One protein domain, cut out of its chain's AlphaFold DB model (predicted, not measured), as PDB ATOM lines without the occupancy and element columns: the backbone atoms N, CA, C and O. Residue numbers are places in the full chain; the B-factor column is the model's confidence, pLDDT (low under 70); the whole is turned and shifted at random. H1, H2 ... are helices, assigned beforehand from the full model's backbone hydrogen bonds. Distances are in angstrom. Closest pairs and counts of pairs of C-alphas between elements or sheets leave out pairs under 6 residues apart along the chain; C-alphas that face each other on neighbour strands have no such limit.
ATOM      1  N   ARG A  14      11.841 151.331  32.010       85.00
ATOM      2  CA  ARG A  14      12.873 150.376  32.456       85.00
ATOM      3  C   ARG A  14      14.060 150.240  31.494       85.00
ATOM      4  O   ARG A  14      15.117 149.769  31.897       85.00
ATOM      5  N   GLU A  15      13.859 150.574  30.223       87.62
ATOM      6  CA  GLU A  15      14.888 150.556  29.177       87.62
ATOM      7  C   GLU A  15      15.573 151.925  29.058       87.62
ATOM      8  O   GLU A  15      16.696 152.021  28.561       87.62
ATOM      9  N   ALA A  16      14.926 152.984  29.554       87.75
ATOM     10  CA  ALA A  16      15.519 154.304  29.641       87.75
ATOM     11  C   ALA A  16      16.605 154.342  30.726       87.75
ATOM     12  O   ALA A  16      16.458 153.813  31.829       87.75
ATOM     13  N   THR A  17      17.721 155.005  30.426       88.44
ATOM     14  CA  THR A  17      18.763 155.238  31.426       88.44
ATOM     15  C   THR A  17      18.247 156.252  32.454       88.44
ATOM     16  O   THR A  17      17.795 157.323  32.044       88.44
ATOM     17  N   PRO A  18      18.333 155.982  33.771       89.38
ATOM     18  CA  PRO A  18      17.909 156.938  34.788       89.38
ATOM     19  C   PRO A  18      18.576 158.305  34.615       89.38
ATOM     20  O   PRO A  18      19.792 158.395  34.409       89.38
ATOM     21  N   GLU A  19      17.799 159.378  34.761       88.00
ATOM     22  CA  GLU A  19      18.259 160.755  34.536       88.00
ATOM     23  C   GLU A  19      19.500 161.098  35.370       88.00
ATOM     24  O   GLU A  19      20.474 161.660  34.867       88.00
ATOM     25  N   GLN A  20      19.525 160.675  36.635       89.69
ATOM     26  CA  GLN A  20      20.664 160.902  37.520       89.69
ATOM     27  C   GLN A  20      21.965 160.281  36.979       89.69
ATOM     28  O   GLN A  20      23.040 160.862  37.157       89.69
ATOM     29  N   ILE A  21      21.883 159.125  36.309       87.56
ATOM     30  CA  ILE A  21      23.036 158.470  35.673       87.56
ATOM     31  C   ILE A  21      23.462 159.262  34.438       87.56
ATOM     32  O   ILE A  21      24.654 159.509  34.265       87.56
ATOM     33  N   TYR A  22      22.512 159.722  33.622       86.88
ATOM     34  CA  TYR A  22      22.797 160.545  32.445       86.88
ATOM     35  C   TYR A  22      23.488 161.872  32.807       86.88
ATOM     36  O   TYR A  22      24.540 162.217  32.249       86.88
ATOM     37  N   LEU A  23      22.959 162.587  33.803       91.50
ATOM     38  CA  LEU A  23      23.544 163.837  34.293       91.50
ATOM     39  C   LEU A  23      24.959 163.612  34.852       91.50
ATOM     40  O   LEU A  23      25.858 164.418  34.611       91.50
ATOM     41  N   ASN A  24      25.198 162.468  35.503       89.94
ATOM     42  CA  ASN A  24      26.492 162.093  36.080       89.94
ATOM     43  C   ASN A  24      27.309 161.114  35.217       89.94
ATOM     44  O   ASN A  24      28.226 160.463  35.728       89.94
ATOM     45  N   ARG A  25      27.041 161.027  33.907       90.88
ATOM     46  CA  ARG A  25      27.642 160.028  32.998       90.88
ATOM     47  C   ARG A  25      29.170 159.944  33.080       90.88
ATOM     48  O   ARG A  25      29.739 158.860  33.049       90.88
ATOM     49  N   ARG A  26      29.855 161.080  33.274       87.50
ATOM     50  CA  ARG A  26      31.323 161.122  33.425       87.50
ATOM     51  C   ARG A  26      31.792 160.426  34.703       87.50
ATOM     52  O   ARG A  26      32.800 159.727  34.680       87.50
ATOM     53  N   ARG A  27      31.080 160.620  35.817       87.38
ATOM     54  CA  ARG A  27      31.386 159.950  37.088       87.38
ATOM     55  C   ARG A  27      31.133 158.453  36.961       87.38
ATOM     56  O   ARG A  27      31.997 157.685  37.359       87.38
ATOM     57  N   PHE A  28      30.019 158.068  36.337       89.88
ATOM     58  CA  PHE A  28      29.680 156.670  36.067       89.88
ATOM     59  C   PHE A  28      30.759 155.951  35.237       89.88
ATOM     60  O   PHE A  28      31.240 154.892  35.637       89.88
ATOM     61  N   ILE A  29      31.218 156.554  34.133       89.06
ATOM     62  CA  ILE A  29      32.289 155.982  33.295       89.06
ATOM     63  C   ILE A  29      33.599 155.852  34.084       89.06
ATOM     64  O   ILE A  29      34.265 154.824  34.000       89.06
ATOM     65  N   LYS A  30      33.962 156.857  34.895       87.31
ATOM     66  CA  LYS A  30      35.160 156.788  35.749       87.31
ATOM     67  C   LYS A  30      35.075 155.640  36.754       87.31
ATOM     68  O   LYS A  30      36.034 154.889  36.897       87.31
ATOM     69  N   THR A  31      33.938 155.488  37.433       87.94
ATOM     70  CA  THR A  31      33.743 154.399  38.400       87.94
ATOM     71  C   THR A  31      33.754 153.032  37.725       87.94
ATOM     72  O   THR A  31      34.355 152.105  38.260       87.94
ATOM     73  N   LEU A  32      33.168 152.918  36.530       88.69
ATOM     74  CA  LEU A  32      33.193 151.689  35.741       88.69
ATOM     75  C   LEU A  32      34.621 151.326  35.311       88.69
ATOM     76  O   LEU A  32      35.021 150.173  35.437       88.69
ATOM     77  N   GLY A  33      35.410 152.309  34.868       86.00
ATOM     78  CA  GLY A  33      36.817 152.109  34.520       86.00
ATOM     79  C   GLY A  33      37.653 151.621  35.706       86.00
ATOM     80  O   GLY A  33      38.422 150.675  35.565       86.00
ATOM     81  N   LEU A  34      37.457 152.204  36.893       86.81
ATOM     82  CA  LEU A  34      38.129 151.751  38.116       86.81
ATOM     83  C   LEU A  34      37.708 150.333  38.524       86.81
ATOM     84  O   LEU A  34      38.562 149.534  38.895       86.81
ATOM     85  N   ALA A  35      36.419 150.001  38.418       85.12
ATOM     86  CA  ALA A  35      35.919 148.656  38.704       85.12
ATOM     87  C   ALA A  35      36.479 147.611  37.725       85.12
ATOM     88  O   ALA A  35      36.855 146.519  38.144       85.12
ATOM     89  N   ALA A  36      36.592 147.954  36.439       83.50
ATOM     90  CA  ALA A  36      37.203 147.091  35.432       83.50
ATOM     91  C   ALA A  36      38.688 146.837  35.728       83.50
ATOM     92  O   ALA A  36      39.131 145.693  35.667       83.50
ATOM     93  N   ILE A  37      39.441 147.878  36.109       81.31
ATOM     94  CA  ILE A  37      40.839 147.737  36.544       81.31
ATOM     95  C   ILE A  37      40.918 146.833  37.774       81.31
ATOM     96  O   ILE A  37      41.712 145.899  37.776       81.31
ATOM     97  N   PHE A  38      40.077 147.066  38.784       79.69
ATOM     98  CA  PHE A  38      40.058 146.254  39.998       79.69
ATOM     99  C   PHE A  38      39.784 144.777  39.696       79.69
ATOM    100  O   PHE A  38      40.509 143.916  40.186       79.69
ATOM    101  N   LEU A  39      38.795 144.481  38.848       79.19
ATOM    102  CA  LEU A  39      38.489 143.116  38.421       79.19
ATOM    103  C   LEU A  39      39.674 142.486  37.674       79.19
ATOM    104  O   LEU A  39      40.061 141.364  37.975       79.19
ATOM    105  N   LEU A  40      40.299 143.222  36.754       73.81
ATOM    106  CA  LEU A  40      41.494 142.759  36.043       73.81
ATOM    107  C   LEU A  40      42.666 142.497  36.999       73.81
ATOM    108  O   LEU A  40      43.390 141.527  36.807       73.81
ATOM    109  N   THR A  41      42.868 143.317  38.032       66.06
ATOM    110  CA  THR A  41      43.949 143.105  39.009       66.06
ATOM    111  C   THR A  41      43.639 141.991  40.005       66.06
ATOM    112  O   THR A  41      44.533 141.221  40.335       66.06
ATOM    113  N   ALA A  42      42.383 141.855  40.441       66.75
ATOM    114  CA  ALA A  42      41.955 140.836  41.399       66.75
ATOM    115  C   ALA A  42      41.974 139.422  40.796       66.75
ATOM    116  O   ALA A  42      42.215 138.449  41.502       66.75
ATOM    117  N   LEU A  43      41.768 139.297  39.481       61.62
ATOM    118  CA  LEU A  43      41.889 138.024  38.764       61.62
ATOM    119  C   LEU A  43      43.352 137.658  38.422       61.62
ATOM    120  O   LEU A  43      43.613 136.532  38.006       61.62
ATOM    121  N   ASN A  44      44.307 138.579  38.613       56.03
ATOM    122  CA  ASN A  44      45.729 138.427  38.269       56.03
ATOM    123  C   ASN A  44      46.636 138.105  39.478       56.03
ATOM    124  O   ASN A  44      47.843 138.343  39.434       56.03
ATOM    125  N   GLU A  45      46.104 137.499  40.544       55.34
ATOM    126  CA  GLU A  45      46.917 136.970  41.661       55.34
ATOM    127  C   GLU A  45      47.924 135.887  41.212       55.34
ATOM    128  O   GLU A  45      48.873 135.567  41.927       55.34
ATOM    129  N   SER A  46      47.789 135.355  39.992       54.59
ATOM    130  CA  SER A  46      48.822 134.538  39.361       54.59
ATOM    131  C   SER A  46      49.384 135.245  38.130       54.59
ATOM    132  O   SER A  46      48.721 135.361  37.106       54.59
ATOM    133  N   ARG A  47      50.661 135.628  38.232       49.03
ATOM    134  CA  ARG A  47      51.534 136.213  37.195       49.03
ATOM    135  C   ARG A  47      51.514 137.736  37.148       49.03
ATOM    136  O   ARG A  47      50.662 138.369  36.538       49.03
ATOM    137  N   GLY A  48      52.572 138.296  37.737       51.28
ATOM    138  CA  GLY A  48      52.983 139.679  37.568       51.28
ATOM    139  C   GLY A  48      53.080 140.053  36.093       51.28
ATOM    140  O   GLY A  48      54.091 139.833  35.437       51.28
ATOM    141  N   ALA A  49      52.018 140.656  35.593       46.47
ATOM    142  CA  ALA A  49      52.034 141.480  34.410       46.47
ATOM    143  C   ALA A  49      51.426 142.804  34.848       46.47
ATOM    144  O   ALA A  49      50.208 142.989  34.841       46.47
ATOM    145  N   ALA A  50      52.295 143.721  35.279       49.00
ATOM    146  CA  ALA A  50      51.983 145.137  35.337       49.00
ATOM    147  C   ALA A  50      51.640 145.583  33.910       49.00
ATOM    148  O   ALA A  50      52.480 146.083  33.163       49.00
ATOM    149  N   THR A  51      50.397 145.329  33.512       49.84
ATOM    150  CA  THR A  51      49.833 145.820  32.267       49.84
ATOM    151  C   THR A  51      49.551 147.280  32.544       49.84
ATOM    152  O   THR A  51      48.505 147.657  33.068       49.84
ATOM    153  N   THR A  52      50.578 148.091  32.322       47.22
ATOM    154  CA  THR A  52      50.476 149.538  32.304       47.22
ATOM    155  C   THR A  52      49.318 149.879  31.382       47.22
ATOM    156  O   THR A  52      49.371 149.658  30.176       47.22
ATOM    157  N   LEU A  53      48.238 150.388  31.970       48.97
ATOM    158  CA  LEU A  53      47.110 150.954  31.251       48.97
ATOM    159  C   LEU A  53      47.553 152.311  30.681       48.97
ATOM    160  O   LEU A  53      47.000 153.361  31.000       48.97
ATOM    161  N   SER A  54      48.593 152.319  29.848       47.22
ATOM    162  CA  SER A  54      48.891 153.424  28.949       47.22
ATOM    163  C   SER A  54      47.863 153.376  27.818       47.22
ATOM    164  O   SER A  54      48.172 153.139  26.657       47.22
ATOM    165  N   GLY A  55      46.599 153.632  28.170       44.75
ATOM    166  CA  GLY A  55      45.468 153.829  27.259       44.75
ATOM    167  C   GLY A  55      45.574 155.125  26.453       44.75
ATOM    168  O   GLY A  55      44.574 155.761  26.148       44.75
ATOM    169  N   TRP A  56      46.796 155.533  26.130       42.66
ATOM    170  CA  TRP A  56      47.080 156.303  24.944       42.66
ATOM    171  C   TRP A  56      47.583 155.269  23.955       42.66
ATOM    172  O   TRP A  56      48.764 154.920  23.968       42.66
ATOM    173  N   HIS A  57      46.693 154.768  23.098       50.19
ATOM    174  CA  HIS A  57      47.160 154.217  21.837       50.19
ATOM    175  C   HIS A  57      47.931 155.350  21.160       50.19
ATOM    176  O   HIS A  57      47.346 156.229  20.530       50.19
ATOM    177  N   ARG A  58      49.259 155.372  21.326       49.34
ATOM    178  CA  ARG A  58      50.114 156.030  20.354       49.34
ATOM    179  C   ARG A  58      49.813 155.257  19.086       49.34
ATOM    180  O   ARG A  58      50.252 154.117  18.955       49.34
ATOM    181  N   VAL A  59      48.966 155.826  18.227       50.91
ATOM    182  CA  VAL A  59      48.833 155.359  16.851       50.91
ATOM    183  C   VAL A  59      50.270 155.238  16.372       50.91
ATOM    184  O   VAL A  59      51.019 156.218  16.423       50.91
ATOM    185  N   SER A  60      50.712 154.010  16.102       54.28
ATOM    186  CA  SER A  60      52.102 153.800  15.729       54.28
ATOM    187  C   SER A  60      52.358 154.650  14.487       54.28
ATOM    188  O   SER A  60      51.482 154.787  13.631       54.28
ATOM    189  N   ALA A  61      53.543 155.251  14.385       55.84
ATOM    190  CA  ALA A  61      53.898 156.044  13.209       55.84
ATOM    191  C   ALA A  61      53.705 155.249  11.899       55.84
ATOM    192  O   ALA A  61      53.413 155.842  10.871       55.84
ATOM    193  N   ALA A  62      53.768 153.913  11.975       56.28
ATOM    194  CA  ALA A  62      53.461 152.988  10.890       56.28
ATOM    195  C   ALA A  62      52.004 153.070  10.387       56.28
ATOM    196  O   ALA A  62      51.788 153.086   9.184       56.28
ATOM    197  N   VAL A  63      51.000 153.205  11.267       57.12
ATOM    198  CA  VAL A  63      49.585 153.354  10.847       57.12
ATOM    199  C   VAL A  63      49.335 154.711  10.172       57.12
ATOM    200  O   VAL A  63      48.505 154.832   9.271       57.12
ATOM    201  N   LEU A  64      50.070 155.748  10.584       56.16
ATOM    202  CA  LEU A  64      50.023 157.053   9.920       56.16
ATOM    203  C   LEU A  64      50.712 157.026   8.548       56.16
ATOM    204  O   LEU A  64      50.312 157.783   7.672       56.16
ATOM    205  N   ASP A  65      51.717 156.174   8.339       61.62
ATOM    206  CA  ASP A  65      52.458 156.109   7.074       61.62
ATOM    207  C   ASP A  65      51.631 155.492   5.938       61.62
ATOM    208  O   ASP A  65      51.593 156.047   4.839       61.62
ATOM    209  N   ASP A  66      50.864 154.437   6.227       66.12
ATOM    210  CA  ASP A  66      49.992 153.787   5.237       66.12
ATOM    211  C   ASP A  66      48.877 154.722   4.729       66.12
ATOM    212  O   ASP A  66      48.478 154.673   3.563       66.12
ATOM    213  N   THR A  67      48.395 155.631   5.584       65.56
ATOM    214  CA  THR A  67      47.279 156.536   5.259       65.56
ATOM    215  C   THR A  67      47.709 157.848   4.607       65.56
ATOM    216  O   THR A  67      46.888 158.472   3.932       65.56
ATOM    217  N   LYS A  68      48.987 158.249   4.711       68.31
ATOM    218  CA  LYS A  68      49.519 159.432   4.003       68.31
ATOM    219  C   LYS A  68      49.317 159.344   2.495       68.31
ATOM    220  O   LYS A  68      49.086 160.365   1.862       68.31
ATOM    221  N   SER A  69      49.375 158.138   1.933       76.81
ATOM    222  CA  SER A  69      49.193 157.910   0.495       76.81
ATOM    223  C   SER A  69      47.781 158.251  -0.013       76.81
ATOM    224  O   SER A  69      47.600 158.493  -1.204       76.81
ATOM    225  N   ILE A  70      46.785 158.290   0.880       81.81
ATOM    226  CA  ILE A  70      45.359 158.449   0.552       81.81
ATOM    227  C   ILE A  70      44.923 159.924   0.643       81.81
ATOM    228  O   ILE A  70      43.864 160.295   0.130       81.81
ATOM    229  N   TYR A  71      45.742 160.781   1.262       83.19
ATOM    230  CA  TYR A  71      45.456 162.202   1.422       83.19
ATOM    231  C   TYR A  71      46.414 163.083   0.603       83.19
ATOM    232  O   TYR A  71      47.615 162.826   0.573       83.19
ATOM    233  N   PRO A  72      45.909 164.165  -0.017       86.25
ATOM    234  CA  PRO A  72      44.503 164.569  -0.060       86.25
ATOM    235  C   PRO A  72      43.669 163.663  -0.981       86.25
ATOM    236  O   PRO A  72      44.085 163.312  -2.083       86.25
ATOM    237  N   ALA A  73      42.461 163.309  -0.537       87.00
ATOM    238  CA  ALA A  73      41.550 162.498  -1.337       87.00
ATOM    239  C   ALA A  73      41.105 163.260  -2.599       87.00
ATOM    240  O   ALA A  73      40.853 164.468  -2.561       87.00
ATOM    241  N   LYS A  74      40.965 162.552  -3.727       89.56
ATOM    242  CA  LYS A  74      40.490 163.148  -4.985       89.56
ATOM    243  C   LYS A  74      39.043 163.637  -4.835       89.56
ATOM    244  O   LYS A  74      38.169 162.886  -4.406       89.56
ATOM    245  N   ARG A  75      38.773 164.885  -5.236       87.19
ATOM    246  CA  ARG A  75      37.425 165.476  -5.205       87.19
ATOM    247  C   ARG A  75      36.490 164.761  -6.185       87.19
ATOM    248  O   ARG A  75      36.859 164.496  -7.326       87.19
ATOM    249  N   ASN A  76      35.267 164.481  -5.743       91.44
ATOM    250  CA  ASN A  76      34.222 163.897  -6.579       91.44
ATOM    251  C   ASN A  76      33.433 164.999  -7.301       91.44
ATOM    252  O   ASN A  76      32.753 165.799  -6.661       91.44
ATOM    253  N   GLU A  77      33.498 165.015  -8.631       90.62
ATOM    254  CA  GLU A  77      32.846 166.020  -9.483       90.62
ATOM    255  C   GLU A  77      31.313 165.961  -9.438       90.62
ATOM    256  O   GLU A  77      30.657 166.961  -9.709       90.62
ATOM    257  N   LYS A  78      30.725 164.829  -9.018       92.38
ATOM    258  CA  LYS A  78      29.268 164.713  -8.828       92.38
ATOM    259  C   LYS A  78      28.733 165.632  -7.724       92.38
ATOM    260  O   LYS A  78      27.543 165.918  -7.709       92.38
ATOM    261  N   PHE A  79      29.594 166.073  -6.803       87.81
ATOM    262  CA  PHE A  79      29.239 166.930  -5.670       87.81
ATOM    263  C   PHE A  79      29.940 168.293  -5.783       87.81
ATOM    264  O   PHE A  79      30.807 168.659  -4.981       87.81
ATOM    265  N   GLY A  80      29.577 169.038  -6.829       87.69
ATOM    266  CA  GLY A  80      29.913 170.453  -6.968       87.69
ATOM    267  C   GLY A  80      29.273 171.301  -5.864       87.69
ATOM    268  O   GLY A  80      28.278 170.912  -5.260       87.69
ATOM    269  N   LEU A  81      29.879 172.450  -5.572       88.50
ATOM    270  CA  LEU A  81      29.335 173.431  -4.634       88.50
ATOM    271  C   LEU A  81      28.951 174.679  -5.422       88.50
ATOM    272  O   LEU A  81      29.811 175.261  -6.076       88.50
ATOM    273  N   ASP A  82      27.703 175.116  -5.279       91.31
ATOM    274  CA  ASP A  82      27.197 176.366  -5.869       91.31
ATOM    275  C   ASP A  82      27.402 177.577  -4.934       91.31
ATOM    276  O   ASP A  82      26.939 178.682  -5.203       91.31
ATOM    277  N   ARG A  83      28.072 177.365  -3.793       92.56
ATOM    278  CA  ARG A  83      28.260 178.337  -2.706       92.56
ATOM    279  C   ARG A  83      29.712 178.367  -2.221       92.56
ATOM    280  O   ARG A  83      30.398 177.347  -2.347       92.56
ATOM    281  N   PRO A  84      30.175 179.486  -1.633       93.19
ATOM    282  CA  PRO A  84      31.499 179.541  -1.025       93.19
ATOM    283  C   PRO A  84      31.638 178.502   0.093       93.19
ATOM    284  O   PRO A  84      30.668 178.163   0.778       93.19
ATOM    285  N   LEU A  85      32.858 177.989   0.257       92.25
ATOM    286  CA  LEU A  85      33.208 177.125   1.379       92.25
ATOM    287  C   LEU A  85      33.209 177.939   2.673       92.25
ATOM    288  O   LEU A  85      33.619 179.096   2.687       92.25
ATOM    289  N   THR A  86      32.764 177.314   3.757       93.25
ATOM    290  CA  THR A  86      32.940 177.860   5.100       93.25
ATOM    291  C   THR A  86      34.425 177.862   5.450       93.25
ATOM    292  O   THR A  86      35.116 176.878   5.176       93.25
ATOM    293  N   ASP A  87      34.900 178.929   6.090       95.50
ATOM    294  CA  ASP A  87      36.285 179.015   6.548       95.50
ATOM    295  C   ASP A  87      36.645 177.830   7.459       95.50
ATOM    296  O   ASP A  87      35.850 177.385   8.299       95.50
ATOM    297  N   GLU A  88      37.869 177.322   7.301       92.56
ATOM    298  CA  GLU A  88      38.369 176.165   8.051       92.56
ATOM    299  C   GLU A  88      38.273 176.399   9.559       92.56
ATOM    300  O   GLU A  88      37.790 175.539  10.294       92.56
ATOM    301  N   TRP A  89      38.660 177.597  10.013       94.19
ATOM    302  CA  TRP A  89      38.602 177.959  11.423       94.19
ATOM    303  C   TRP A  89      37.186 177.813  11.986       94.19
ATOM    304  O   TRP A  89      37.006 177.183  13.027       94.19
ATOM    305  N   ALA A  90      36.173 178.315  11.277       92.88
ATOM    306  CA  ALA A  90      34.796 178.203  11.734       92.88
ATOM    307  C   ALA A  90      34.332 176.736  11.760       92.88
ATOM    308  O   ALA A  90      33.735 176.298  12.741       92.88
ATOM    309  N   THR A  91      34.674 175.961  10.728       93.06
ATOM    310  CA  THR A  91      34.310 174.538  10.613       93.06
ATOM    311  C   THR A  91      34.973 173.674  11.691       93.06
ATOM    312  O   THR A  91      34.359 172.743  12.207       93.06
ATOM    313  N   ALA A  92      36.212 173.979  12.075       90.19
ATOM    314  CA  ALA A  92      36.945 173.218  13.084       90.19
ATOM    315  C   ALA A  92      36.513 173.544  14.528       90.19
ATOM    316  O   ALA A  92      36.637 172.689  15.406       90.19
ATOM    317  N   HIS A  93      35.978 174.744  14.786       86.75
ATOM    318  CA  HIS A  93      35.727 175.225  16.153       86.75
ATOM    319  C   HIS A  93      34.244 175.329  16.521       86.75
ATOM    320  O   HIS A  93      33.889 175.058  17.670       86.75
ATOM    321  N   TYR A  94      33.361 175.668  15.581       88.81
ATOM    322  CA  TYR A  94      31.924 175.779  15.851       88.81
ATOM    323  C   TYR A  94      31.208 174.450  15.605       88.81
ATOM    324  O   TYR A  94      30.482 174.281  14.627       88.81
TER     325      TYR A  94
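AT A GLANCE: This is residues 14 to 94 of the 108 residues of an uncharacterized protein of bacterium (UniProt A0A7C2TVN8). The printed part is an open, loosely drawn arch with an empty middle: the long helix H2, with the small H1 near its beginning, makes one leg, the short H3 sits on the crown, and residues 69 to 87 make the other leg, which ends in the short H4. No helix packs on another, and long stretches with no named element, residues 43 to 60 and 69 to 87, join H2 to H3 and H3 to H4. Of the 81 residues printed, 37, under half, are in the four named helices, H1, H2, H3 and H4 in that order along the chain; there is no named strand, and the class is all helix. The whole is extended, with a radius of gyration of the C-alphas of 22.7 A, and only just elongated, with spans of 62 by 41 by 25 A.

IN THESE COORDINATES: The printed part begins at Arg 14, whose C-alpha is at (12.873, 150.376, 32.456). H1 is residues 19 to 23, 6.1 A from first to last C-alpha. H2 is residues 25 to 42, the longest helix, 25.4 A from C-alpha 25 at (27.642, 160.028, 32.998) to C-alpha 42 at (41.955, 140.836, 41.399). H3 is residues 61 to 68, 10.7 A long. H4 is residues 88 to 93, 8.6 A long, and ends with C-alpha 93 at (35.727, 175.225, 16.153).

HOW THE PARTS SIT: H1 and H2 are joined by a tight link of one residue, Asn 24. They are close but not clearly touching, with 1 pair of C-alphas within 8 A, the closest being those of Ile 21 and Phe 28, 6.9 A apart. H2 and H3 are apart, and H3 and H4 are apart. H1 is apart from H3 and from H4, and H2 is apart from H4. In H1, H2 and H4 every O i to N i+4 pair is within hydrogen-bond range; in H3 it is 3 of 4.

THE WHOLE: The two C-alphas farthest apart, those of Ser 46 and Asp 82, are 65.3 A from each other, while those of Arg 14 and Tyr 94, the first and last printed, are 35.8 A apart. The printed part has no cut. The links from H2 to H3, 18 residues, and from H3 to H4, 19 residues, are long. Residues 54 to 94, of which 61 to 68 belong to H3 and 88 to 93 to H4, stand free, with no C-alpha 8 or more residues away along the chain within 10 A. The mean pLDDT of the printed part is 76.4, and confidence is low, under 70, at residues 41 to 68; H3 has a mean of 61 and H4 of 92.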